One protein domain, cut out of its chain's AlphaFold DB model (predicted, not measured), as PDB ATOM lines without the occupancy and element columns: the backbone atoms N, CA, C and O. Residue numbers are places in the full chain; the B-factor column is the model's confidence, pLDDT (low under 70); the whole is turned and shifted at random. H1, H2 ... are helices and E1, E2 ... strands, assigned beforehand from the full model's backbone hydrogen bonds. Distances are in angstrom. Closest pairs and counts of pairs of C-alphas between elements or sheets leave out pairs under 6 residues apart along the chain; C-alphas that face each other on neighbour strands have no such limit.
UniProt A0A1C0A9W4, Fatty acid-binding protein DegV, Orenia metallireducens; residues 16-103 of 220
ATOM      1  N   TYR A  16      -3.544 -44.029  33.552       97.19
ATOM      2  CA  TYR A  16      -3.631 -42.867  34.441       97.19
ATOM      3  C   TYR A  16      -2.334 -42.040  34.485       97.19
ATOM      4  O   TYR A  16      -2.384 -40.816  34.478       97.19
ATOM      5  N   SER A  17      -1.165 -42.691  34.452       97.62
ATOM      6  CA  SER A  17       0.124 -41.979  34.422       97.62
ATOM      7  C   SER A  17       0.262 -41.115  33.162       97.62
ATOM      8  O   SER A  17       0.805 -40.016  33.222       97.62
ATOM      9  N   PHE A  18      -0.257 -41.596  32.029       97.75
ATOM     10  CA  PHE A  18      -0.301 -40.834  30.784       97.75
ATOM     11  C   PHE A  18      -1.351 -39.721  30.824       97.75
ATOM     12  O   PHE A  18      -1.040 -38.617  30.402       97.75
ATOM     13  N   ILE A  19      -2.544 -39.965  31.382       96.19
ATOM     14  CA  ILE A  19      -3.580 -38.930  31.575       96.19
ATOM     15  C   ILE A  19      -3.015 -37.737  32.352       96.19
ATOM     16  O   ILE A  19      -3.198 -36.595  31.941       96.19
ATOM     17  N   GLU A  20      -2.285 -37.987  33.442       95.75
ATOM     18  CA  GLU A  20      -1.624 -36.918  34.197       95.75
ATOM     19  C   GLU A  20      -0.559 -36.198  33.357       95.75
ATOM     20  O   GLU A  20      -0.521 -34.969  33.346       95.75
ATOM     21  N   ALA A  21       0.259 -36.936  32.596       95.44
ATOM     22  CA  ALA A  21       1.260 -36.354  31.698       95.44
ATOM     23  C   ALA A  21       0.649 -35.573  30.520       95.44
ATOM     24  O   ALA A  21       1.307 -34.709  29.943       95.44
ATOM     25  N   TYR A  22      -0.602 -35.858  30.161       95.38
ATOM     26  CA  TYR A  22      -1.346 -35.109  29.158       95.38
ATOM     27  C   TYR A  22      -1.920 -33.810  29.705       95.38
ATOM     28  O   TYR A  22      -2.407 -33.004  28.924       95.38
ATOM     29  N   LYS A  23      -1.867 -33.526  31.005       91.56
ATOM     30  CA  LYS A  23      -2.293 -32.218  31.525       91.56
ATOM     31  C   LYS A  23      -1.258 -31.142  31.171       91.56
ATOM     32  O   LYS A  23      -0.063 -31.406  31.131       91.56
ATOM     33  N   GLY A  24      -1.716 -29.916  30.910       85.31
ATOM     34  CA  GLY A  24      -0.844 -28.771  30.610       85.31
ATOM     35  C   GLY A  24      -0.803 -28.401  29.128       85.31
ATOM     36  O   GLY A  24      -1.576 -27.557  28.698       85.31
ATOM     37  N   GLU A  25       0.070 -29.030  28.342       86.50
ATOM     38  CA  GLU A  25       0.444 -28.549  26.995       86.50
ATOM     39  C   GLU A  25      -0.635 -28.745  25.924       86.50
ATOM     40  O   GLU A  25      -1.130 -29.851  25.764       86.50
ATOM     41  N   GLU A  26      -0.949 -27.744  25.100       88.94
ATOM     42  CA  GLU A  26      -1.990 -27.834  24.049       88.94
ATOM     43  C   GLU A  26      -1.706 -28.880  22.952       88.94
ATOM     44  O   GLU A  26      -2.589 -29.300  22.196       88.94
ATOM     45  N   SER A  27      -0.446 -29.274  22.777       94.31
ATOM     46  CA  SER A  27      -0.031 -30.205  21.730       94.31
ATOM     47  C   SER A  27       1.090 -31.108  22.216       94.31
ATOM     48  O   SER A  27       2.153 -30.629  22.595       94.31
ATOM     49  N   ILE A  28       0.853 -32.419  22.170       96.50
ATOM     50  CA  ILE A  28       1.743 -33.427  22.744       96.50
ATOM     51  C   ILE A  28       2.061 -34.496  21.698       96.50
ATOM     52  O   ILE A  28       1.168 -35.081  21.081       96.50
ATOM     53  N   PHE A  29       3.349 -34.783  21.540       98.44
ATOM     54  CA  PHE A  29       3.831 -35.998  20.896       98.44
ATOM     55  C   PHE A  29       4.377 -36.938  21.967       98.44
ATOM     56  O   PHE A  29       5.180 -36.532  22.803       98.44
ATOM     57  N   VAL A  30       3.945 -38.194  21.933       98.56
ATOM     58  CA  VAL A  30       4.374 -39.245  22.859       98.56
ATOM     59  C   VAL A  30       5.161 -40.270  22.064       98.56
ATOM     60  O   VAL A  30       4.685 -40.725  21.030       98.56
ATOM     61  N   VAL A  31       6.338 -40.656  22.542       98.69
ATOM     62  CA  VAL A  31       7.122 -41.755  21.966       98.69
ATOM     63  C   VAL A  31       7.151 -42.886  22.979       98.69
ATOM     64  O   VAL A  31       7.465 -42.660  24.147       98.69
ATOM     65  N   THR A  32       6.809 -44.095  22.546       98.62
ATOM     66  CA  THR A  32       6.870 -45.287  23.396       98.62
ATOM     67  C   THR A  32       7.761 -46.349  22.775       98.62
ATOM     68  O   THR A  32       7.846 -46.457  21.546       98.62
ATOM     69  N   LEU A  33       8.343 -47.217  23.605       97.19
ATOM     70  CA  LEU A  33       8.908 -48.471  23.119       97.19
ATOM     71  C   LEU A  33       7.863 -49.288  22.356       97.19
ATOM     72  O   LEU A  33       6.653 -49.101  22.525       97.19
ATOM     73  N   THR A  34       8.361 -50.230  21.565       98.12
ATOM     74  CA  THR A  34       7.561 -51.061  20.678       98.12
ATOM     75  C   THR A  34       6.348 -51.700  21.351       98.12
ATOM     76  O   THR A  34       6.452 -52.344  22.407       98.12
ATOM     77  N   SER A  35       5.195 -51.598  20.685       98.00
ATOM     78  CA  SER A  35       3.957 -52.272  21.096       98.00
ATOM     79  C   SER A  35       4.074 -53.800  21.132       98.00
ATOM     80  O   SER A  35       3.280 -54.467  21.798       98.00
ATOM     81  N   LYS A  36       5.076 -54.381  20.457       97.00
ATOM     82  CA  LYS A  36       5.298 -55.835  20.413       97.00
ATOM     83  C   LYS A  36       5.904 -56.397  21.694       97.00
ATOM     84  O   LYS A  36       5.737 -57.582  21.976       97.00
ATOM     85  N   LEU A  37       6.612 -55.571  22.466       95.69
ATOM     86  CA  LEU A  37       7.347 -56.005  23.662       95.69
ATOM     87  C   LEU A  37       6.779 -55.422  24.960       95.69
ATOM     88  O   LEU A  37       7.183 -55.841  26.051       95.69
ATOM     89  N   SER A  38       5.866 -54.454  24.867       96.75
ATOM     90  CA  SER A  38       5.307 -53.759  26.022       96.75
ATOM     91  C   SER A  38       3.916 -53.199  25.749       96.75
ATOM     92  O   SER A  38       3.640 -52.655  24.688       96.75
ATOM     93  N   SER A  39       3.059 -53.225  26.771       97.44
ATOM     94  CA  SER A  39       1.740 -52.579  26.764       97.44
ATOM     95  C   SER A  39       1.796 -51.048  26.825       97.44
ATOM     96  O   SER A  39       0.750 -50.409  26.828       97.44
ATOM     97  N   THR A  40       2.987 -50.445  26.876       98.44
ATOM     98  CA  THR A  40       3.161 -48.990  27.041       98.44
ATOM     99  C   THR A  40       2.463 -48.193  25.940       98.44
ATOM    100  O   THR A  40       1.733 -47.261  26.260       98.44
ATOM    101  N   TYR A  41       2.602 -48.604  24.675       98.75
ATOM    102  CA  TYR A  41       1.914 -47.972  23.544       98.75
ATOM    103  C   TYR A  41       0.385 -48.013  23.696       98.75
ATOM    104  O   TYR A  41      -0.286 -46.985  23.631       98.75
ATOM    105  N   ASN A  42      -0.170 -49.194  23.989       98.56
ATOM    106  CA  ASN A  42      -1.615 -49.364  24.156       98.56
ATOM    107  C   ASN A  42      -2.148 -48.584  25.367       98.56
ATOM    108  O   ASN A  42      -3.232 -48.013  25.296       98.56
ATOM    109  N   ASN A  43      -1.382 -48.513  26.459       98.75
ATOM    110  CA  ASN A  43      -1.754 -47.722  27.630       98.75
ATOM    111  C   ASN A  43      -1.753 -46.218  27.326       98.75
ATOM    112  O   ASN A  43      -2.640 -45.513  27.801       98.75
ATOM    113  N   ALA A  44      -0.798 -45.735  26.526       98.75
ATOM    114  CA  ALA A  44      -0.745 -44.344  26.078       98.75
ATOM    115  C   ALA A  44      -1.905 -43.991  25.133       98.75
ATOM    116  O   ALA A  44      -2.464 -42.898  25.241       98.75
ATOM    117  N   LEU A  45      -2.297 -44.912  24.241       98.50
ATOM    118  CA  LEU A  45      -3.477 -44.758  23.385       98.50
ATOM    119  C   LEU A  45      -4.774 -44.731  24.192       98.50
ATOM    120  O   LEU A  45      -5.552 -43.800  24.036       98.50
ATOM    121  N   LEU A  46      -4.970 -45.691  25.099       98.31
ATOM    122  CA  LEU A  46      -6.154 -45.731  25.957       98.31
ATOM    123  C   LEU A  46      -6.276 -44.455  26.796       98.31
ATOM    124  O   LEU A  46      -7.349 -43.873  26.900       98.31
ATOM    125  N   ALA A  47      -5.164 -43.994  27.368       97.75
ATOM    126  CA  ALA A  47      -5.117 -42.734  28.100       97.75
ATOM    127  C   ALA A  47      -5.518 -41.536  27.237       97.75
ATOM    128  O   ALA A  47      -6.189 -40.635  27.724       97.75
ATOM    129  N   LYS A  48      -5.090 -41.519  25.970       97.31
ATOM    130  CA  LYS A  48      -5.406 -40.442  25.033       97.31
ATOM    131  C   LYS A  48      -6.902 -40.437  24.741       97.31
ATOM    132  O   LYS A  48      -7.506 -39.375  24.790       97.31
ATOM    133  N   ASP A  49      -7.474 -41.604  24.463       96.19
ATOM    134  CA  ASP A  49      -8.897 -41.731  24.152       96.19
ATOM    135  C   ASP A  49      -9.753 -41.268  25.345       96.19
ATOM    136  O   ASP A  49     -10.622 -40.424  25.162       96.19
ATOM    137  N   ILE A  50      -9.417 -41.690  26.575       95.44
ATOM    138  CA  ILE A  50     -10.078 -41.214  27.807       95.44
ATOM    139  C   ILE A  50      -9.927 -39.695  27.979       95.44
ATOM    140  O   ILE A  50     -10.887 -39.002  28.287       95.44
ATOM    141  N   PHE A  51      -8.718 -39.159  27.794       94.19
ATOM    142  CA  PHE A  51      -8.448 -37.737  28.015       94.19
ATOM    143  C   PHE A  51      -9.231 -36.838  27.045       94.19
ATOM    144  O   PHE A  51      -9.717 -35.779  27.435       94.19
ATOM    145  N   LEU A  52      -9.351 -37.251  25.781       93.56
ATOM    146  CA  LEU A  52     -10.049 -36.480  24.750       93.56
ATOM    147  C   LEU A  52     -11.580 -36.539  24.879       93.56
ATOM    148  O   LEU A  52     -12.249 -35.683  24.310       93.56
ATOM    149  N   GLU A  53     -12.137 -37.487  25.644       91.56
ATOM    150  CA  GLU A  53     -13.555 -37.451  26.041       91.56
ATOM    151  C   GLU A  53     -13.849 -36.306  27.029       91.56
ATOM    152  O   GLU A  53     -14.968 -35.797  27.063       91.56
ATOM    153  N   GLU A  54     -12.860 -35.883  27.826       85.88
ATOM    154  CA  GLU A  54     -13.012 -34.809  28.819       85.88
ATOM    155  C   GLU A  54     -12.592 -33.425  28.286       85.88
ATOM    156  O   GLU A  54     -13.086 -32.403  28.769       85.88
ATOM    157  N   ILE A  55     -11.663 -33.368  27.320       82.75
ATOM    158  CA  ILE A  55     -11.077 -32.126  26.783       82.75
ATOM    159  C   ILE A  55     -10.973 -32.212  25.249       82.75
ATOM    160  O   ILE A  55     -10.054 -32.834  24.716       82.75
ATOM    161  N   GLU A  56     -11.884 -31.536  24.540       73.06
ATOM    162  CA  GLU A  56     -12.068 -31.699  23.084       73.06
ATOM    163  C   GLU A  56     -11.011 -30.988  22.203       73.06
ATOM    164  O   GLU A  56     -10.736 -31.446  21.096       73.06
ATOM    165  N   ASP A  57     -10.357 -29.920  22.681       84.06
ATOM    166  CA  ASP A  57      -9.504 -29.051  21.838       84.06
ATOM    167  C   ASP A  57      -7.990 -29.342  21.905       84.06
ATOM    168  O   ASP A  57      -7.164 -28.583  21.387       84.06
ATOM    169  N   LYS A  58      -7.591 -30.468  22.502       91.25
ATOM    170  CA  LYS A  58      -6.177 -30.816  22.682       91.25
ATOM    171  C   LYS A  58      -5.651 -31.731  21.578       91.25
ATOM    172  O   LYS A  58      -6.297 -32.693  21.174       91.25
ATOM    173  N   PHE A  59      -4.416 -31.502  21.133       95.44
ATOM    174  CA  PHE A  59      -3.749 -32.411  20.199       95.44
ATOM    175  C   PHE A  59      -2.819 -33.390  20.923       95.44
ATOM    176  O   PHE A  59      -1.880 -32.975  21.601       95.44
ATOM    177  N   ILE A  60      -3.019 -34.692  20.710       97.62
ATOM    178  CA  ILE A  60      -2.133 -35.744  21.219       97.62
ATOM    179  C   ILE A  60      -1.900 -36.778  20.118       97.62
ATOM    180  O   ILE A  60      -2.849 -37.341  19.566       97.62
ATOM    181  N   HIS A  61      -0.637 -37.077  19.829       98.50
ATOM    182  CA  HIS A  61      -0.265 -38.181  18.951       98.50
ATOM    183  C   HIS A  61       0.753 -39.096  19.628       98.50
ATOM    184  O   HIS A  61       1.750 -38.629  20.175       98.50
ATOM    185  N   VAL A  62       0.496 -40.402  19.573       98.81
ATOM    186  CA  VAL A  62       1.338 -41.436  20.178       98.81
ATOM    187  C   VAL A  62       2.043 -42.198  19.065       98.81
ATOM    188  O   VAL A  62       1.387 -42.841  18.250       98.81
ATOM    189  N   PHE A  63       3.369 -42.132  19.044       98.88
ATOM    190  CA  PHE A  63       4.221 -42.908  18.158       98.88
ATOM    191  C   PHE A  63       4.618 -44.224  18.827       98.88
ATOM    192  O   PHE A  63       5.240 -44.233  19.893       98.88
ATOM    193  N   ASP A  64       4.317 -45.332  18.153       98.69
ATOM    194  CA  ASP A  64       5.023 -46.588  18.374       98.69
ATOM    195  C   ASP A  64       6.401 -46.463  17.712       98.69
ATOM    196  O   ASP A  64       6.491 -46.396  16.488       98.69
ATOM    197  N   SER A  65       7.478 -46.401  18.499       98.44
ATOM    198  CA  SER A  65       8.835 -46.285  17.941       98.44
ATOM    199  C   SER A  65       9.267 -47.510  17.133       98.44
ATOM    200  O   SER A  65      10.331 -47.469  16.517       98.44
ATOM    201  N   CYS A  66       8.517 -48.618  17.216       98.12
ATOM    202  CA  CYS A  66       8.932 -49.943  16.767       98.12
ATOM    203  C   CYS A  66      10.307 -50.353  17.308       98.12
ATOM    204  O   CYS A  66      10.915 -51.272  16.794       98.12
ATOM    205  N   SER A  67      10.803 -49.711  18.365       97.56
ATOM    206  CA  SER A  67      12.142 -49.930  18.895       97.56
ATOM    207  C   SER A  67      12.139 -49.829  20.419       97.56
ATOM    208  O   SER A  67      11.098 -49.937  21.065       97.56
ATOM    209  N   ALA A  68      13.314 -49.677  21.017       96.25
ATOM    210  CA  ALA A  68      13.460 -49.386  22.434       96.25
ATOM    211  C   ALA A  68      14.741 -48.587  22.680       96.25
ATOM    212  O   ALA A  68      15.670 -48.604  21.868       96.25
ATOM    213  N   SER A  69      14.833 -47.963  23.850       95.56
ATOM    214  CA  SER A  69      16.039 -47.297  24.330       95.56
ATOM    215  C   SER A  69      16.496 -46.195  23.365       95.56
ATOM    216  O   SER A  69      15.835 -45.171  23.225       95.56
ATOM    217  N   ILE A  70      17.613 -46.402  22.670       95.88
ATOM    218  CA  ILE A  70      18.245 -45.396  21.818       95.88
ATOM    219  C   ILE A  70      17.383 -45.065  20.593       95.88
ATOM    220  O   ILE A  70      17.349 -43.914  20.162       95.88
ATOM    221  N   GLY A  71      16.600 -46.029  20.098       97.38
ATOM    222  CA  GLY A  71      15.635 -45.784  19.027       97.38
ATOM    223  C   GLY A  71      14.545 -44.791  19.442       97.38
ATOM    224  O   GLY A  71      14.207 -43.891  18.681       97.38
ATOM    225  N   GLU A  72      14.044 -44.879  20.681       97.62
ATOM    226  CA  GLU A  72      13.062 -43.917  21.211       97.62
ATOM    227  C   GLU A  72      13.666 -42.505  21.306       97.62
ATOM    228  O   GLU A  72      13.001 -41.512  20.990       97.62
ATOM    229  N   ALA A  73      14.945 -42.411  21.689       96.88
ATOM    230  CA  ALA A  73      15.666 -41.142  21.750       96.88
ATOM    231  C   ALA A  73      15.826 -40.511  20.360       96.88
ATOM    232  O   ALA A  73      15.537 -39.327  20.196       96.88
ATOM    233  N   LEU A  74      16.210 -41.291  19.345       97.69
ATOM    234  CA  LEU A  74      16.332 -40.792  17.973       97.69
ATOM    235  C   LEU A  74      14.991 -40.328  17.393       97.69
ATOM    236  O   LEU A  74      14.925 -39.261  16.783       97.69
ATOM    237  N   VAL A  75      13.909 -41.074  17.631       98.56
ATOM    238  CA  VAL A  75      12.553 -40.652  17.237       98.56
ATOM    239  C   VAL A  75      12.180 -39.330  17.913       98.56
ATOM    240  O   VAL A  75      11.676 -38.422  17.253       98.56
ATOM    241  N   SER A  76      12.488 -39.181  19.203       98.19
ATOM    242  CA  SER A  76      12.233 -37.942  19.951       98.19
ATOM    243  C   SER A  76      13.040 -36.760  19.405       98.19
ATOM    244  O   SER A  76      12.482 -35.687  19.182       98.19
ATOM    245  N   LEU A  77      14.326 -36.958  19.101       97.50
ATOM    246  CA  LEU A  77      15.166 -35.933  18.472       97.50
ATOM    247  C   LEU A  77      14.647 -35.547  17.085       97.50
ATOM    248  O   LEU A  77      14.650 -34.368  16.733       97.50
ATOM    249  N   LYS A  78      14.141 -36.516  16.313       98.19
ATOM    250  CA  LYS A  78      13.535 -36.241  15.011       98.19
ATOM    251  C   LYS A  78      12.267 -35.402  15.134       98.19
ATOM    252  O   LYS A  78      12.063 -34.499  14.328       98.19
ATOM    253  N   ILE A  79      11.431 -35.664  16.136       98.62
ATOM    254  CA  ILE A  79      10.261 -34.827  16.425       98.62
ATOM    255  C   ILE A  79      10.710 -33.395  16.734       98.62
ATOM    256  O   ILE A  79      10.199 -32.468  16.107       98.62
ATOM    257  N   THR A  80      11.697 -33.213  17.617       97.81
ATOM    258  CA  THR A  80      12.243 -31.890  17.963       97.81
ATOM    259  C   THR A  80      12.748 -31.143  16.729       97.81
ATOM    260  O   THR A  80      12.326 -30.014  16.492       97.81
ATOM    261  N   GLU A  81      13.553 -31.795  15.882       97.56
ATOM    262  CA  GLU A  81      14.065 -31.220  14.627       97.56
ATOM    263  C   GLU A  81      12.927 -30.685  13.736       97.56
ATOM    264  O   GLU A  81      13.008 -29.593  13.172       97.56
ATOM    265  N   LEU A  82      11.840 -31.450  13.598       98.56
ATOM    266  CA  LEU A  82      10.719 -31.101  12.722       98.56
ATOM    267  C   LEU A  82       9.802 -30.027  13.331       98.56
ATOM    268  O   LEU A  82       9.217 -29.229  12.591       98.56
ATOM    269  N   VAL A  83       9.696 -29.979  14.663       97.81
ATOM    270  CA  VAL A  83       9.014 -28.901  15.397       97.81
ATOM    271  C   VAL A  83       9.780 -27.585  15.249       97.81
ATOM    272  O   VAL A  83       9.169 -26.558  14.955       97.81
ATOM    273  N   GLU A  84      11.108 -27.604  15.369       97.94
ATOM    274  CA  GLU A  84      11.962 -26.421  15.179       97.94
ATOM    275  C   GLU A  84      11.889 -25.873  13.745       97.94
ATOM    276  O   GLU A  84      11.920 -24.658  13.534       97.94
ATOM    277  N   GLN A  85      11.677 -26.751  12.759       98.19
ATOM    278  CA  GLN A  85      11.383 -26.383  11.367       98.19
ATOM    279  C   GLN A  85       9.969 -25.811  11.159       98.19
ATOM    280  O   GLN A  85       9.616 -25.444  10.036       98.19
ATOM    281  N   ARG A  86       9.155 -25.714  12.219       97.75
ATOM    282  CA  ARG A  86       7.776 -25.197  12.206       97.75
ATOM    283  C   ARG A  86       6.858 -25.939  11.236       97.75
ATOM    284  O   ARG A  86       5.954 -25.344  10.646       97.75
ATOM    285  N   LEU A  87       7.088 -27.239  11.055       98.25
ATOM    286  CA  LEU A  87       6.199 -28.067  10.250       98.25
ATOM    287  C   LEU A  87       4.848 -28.251  10.945       98.25
ATOM    288  O   LEU A  87       4.738 -28.216  12.171       98.25
ATOM    289  N   SER A  88       3.802 -28.481  10.152       98.19
ATOM    290  CA  SER A  88       2.492 -28.811  10.714       98.19
ATOM    291  C   SER A  88       2.517 -30.172  11.413       98.19
ATOM    292  O   SER A  88       3.269 -31.074  11.039       98.19
ATOM    293  N   LYS A  89       1.621 -30.359  12.386       98.00
ATOM    294  CA  LYS A  89       1.475 -31.610  13.148       98.00
ATOM    295  C   LYS A  89       1.354 -32.846  12.247       98.00
ATOM    296  O   LYS A  89       2.014 -33.848  12.490       98.00
ATOM    297  N   LEU A  90       0.566 -32.753  11.172       98.06
ATOM    298  CA  LEU A  90       0.380 -33.849  10.215       98.06
ATOM    299  C   LEU A  90       1.656 -34.152   9.414       98.06
ATOM    300  O   LEU A  90       1.974 -35.317   9.194       98.06
ATOM    301  N   GLN A  91       2.420 -33.125   9.026       98.56
ATOM    302  CA  GLN A  91       3.713 -33.318   8.359       98.56
ATOM    303  C   GLN A  91       4.755 -33.934   9.298       98.56
ATOM    304  O   GLN A  91       5.567 -34.740   8.849       98.56
ATOM    305  N   ILE A  92       4.734 -33.567  10.585       98.81
ATOM    306  CA  ILE A  92       5.587 -34.186  11.606       98.81
ATOM    307  C   ILE A  92       5.242 -35.672  11.714       98.81
ATOM    308  O   ILE A  92       6.141 -36.497  11.593       98.81
ATOM    309  N   ILE A  93       3.958 -36.024  11.849       98.81
ATOM    310  CA  ILE A  93       3.507 -37.424  11.921       98.81
ATOM    311  C   ILE A  93       3.997 -38.235  10.717       98.81
ATOM    312  O   ILE A  93       4.589 -39.297  10.897       98.81
ATOM    313  N   ASP A  94       3.783 -37.742   9.498       98.75
ATOM    314  CA  ASP A  94       4.198 -38.439   8.274       98.75
ATOM    315  C   ASP A  94       5.720 -38.665   8.226       98.75
ATOM    316  O   ASP A  94       6.198 -39.791   8.056       98.75
ATOM    317  N   LYS A  95       6.502 -37.608   8.468       98.69
ATOM    318  CA  LYS A  95       7.969 -37.678   8.430       98.69
ATOM    319  C   LYS A  95       8.549 -38.547   9.542       98.69
ATOM    320  O   LYS A  95       9.529 -39.248   9.294       98.69
ATOM    321  N   VAL A  96       7.966 -38.518  10.739       98.75
ATOM    322  CA  VAL A  96       8.410 -39.343  11.872       98.75
ATOM    323  C   VAL A  96       8.068 -40.811  11.633       98.75
ATOM    324  O   VAL A  96       8.928 -41.657  11.839       98.75
ATOM    325  N   ASN A  97       6.886 -41.132  11.102       98.62
ATOM    326  CA  ASN A  97       6.549 -42.514  10.737       98.62
ATOM    327  C   ASN A  97       7.466 -43.062   9.638       98.62
ATOM    328  O   ASN A  97       7.897 -44.215   9.702       98.62
ATOM    329  N   LYS A  98       7.819 -42.234   8.648       98.19
ATOM    330  CA  LYS A  98       8.830 -42.605   7.651       98.19
ATOM    331  C   LYS A  98      10.197 -42.844   8.300       98.19
ATOM    332  O   LYS A  98      10.846 -43.833   7.979       98.19
ATOM    333  N   TYR A  99      10.602 -41.975   9.223       97.69
ATOM    334  CA  TYR A  99      11.853 -42.126   9.963       97.69
ATOM    335  C   TYR A  99      11.887 -43.428  10.774       97.69
ATOM    336  O   TYR A  99      12.831 -44.194  10.631       97.69
ATOM    337  N   ILE A 100      10.829 -43.728  11.535       98.12
ATOM    338  CA  ILE A 100      10.681 -44.976  12.303       98.12
ATOM    339  C   ILE A 100      10.832 -46.203  11.397       98.12
ATOM    340  O   ILE A 100      11.525 -47.147  11.755       98.12
ATOM    341  N   LYS A 101      10.226 -46.182  10.204       96.25
ATOM    342  CA  LYS A 101      10.293 -47.298   9.248       96.25
ATOM    343  C   LYS A 101      11.701 -47.542   8.690       96.25
ATOM    344  O   LYS A 101      12.035 -48.671   8.334       96.25
ATOM    345  N   GLU A 102      12.491 -46.485   8.541       94.50
ATOM    346  CA  GLU A 102      13.852 -46.558   8.003       94.50
ATOM    347  C   GLU A 102      14.905 -46.802   9.087       94.50
ATOM    348  O   GLU A 102      15.976 -47.318   8.773       94.50
ATOM    349  N   MET A 103      14.604 -46.433  10.334       95.75
ATOM    350  CA  MET A 103      15.499 -46.573  11.475       95.75
ATOM    351  C   MET A 103      15.882 -48.036  11.699       95.75
ATOM    352  O   MET A 103      15.078 -48.958  11.525       95.75
TER     353      MET A 103
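Overview. This is residues 16 to 103 of the 220 residues of the protein "Fatty acid-binding protein DegV" of Orenia metallireducens (UniProt A0A1C0A9W4). A narrow ribbon of two parallel strands, E1 and E2, makes the core between helices: H2 covers one face with H1 packed across it, and the helical hairpin H3 and H4 covers the other face. The outline is flat, spanning 36 by 33 by 16 A. The printed part has 88 residues, with four named helices and two named strands in the order H1, E1, H2, E2, H3, H4. The class is mostly helix, and the whole is compact, with a radius of gyration of the C-alphas of 12.8 A.

Along the chain. H1, residues 16 to 21, begins at C-alpha 16 (-3.631, -42.867, 34.441) and measures 8.6 A. E1, residues 27 to 32, measures 16.7 A. H2, residues 40 to 54, measures 21.6 A. E2, residues 59 to 64, measures 16.8 A. H3, residues 70 to 84, measures 21.1 A. H4, residues 89 to 102, measures 20.1 A and ends at C-alpha 102 (13.852, -46.558, 8.003).

Arrangement. E1 and E2 are parallel at 14 degrees; N 28 and O 59, 2.8 A apart, and N 61 and O 28, 3.0 A apart, are within hydrogen-bond range. E1, H2 and E2 form a strand-helix-strand unit, two parallel neighbour strands with a helix between, and its crossover is right-handed. The closest C-alphas of H2 and E2 are those of Tyr 41 and Asp 64, 6.2 A apart. H1 and H2 touch, about perpendicular at 75 degrees, closest at the C-alphas of Ile 19 and Ala 47, 5.4 A apart. The closest C-alphas of E1 and H3 are those of Val 31 and Glu 72, 6.4 A apart. H3 and H4 touch as a hairpin, opposite ways at a shallow tilt of 32 degrees, only just short of steep; their closest C-alphas are those of Leu 82 and Ile 92, 6.1 A apart. H2 is apart from H3 and H4. Every O i to N i+4 pair is within hydrogen-bond range in H1, H3 and H4, and 10 of 11 are in H2.

Size, cuts and confidence. The two C-alphas farthest apart, those of Glu 54 and Glu 102, are 36.0 A apart. The printed part has no cut. No link is long: E1 to H2 is short and the others are tight. The mean pLDDT of the printed part is 96.2, and no printed residue is under 70.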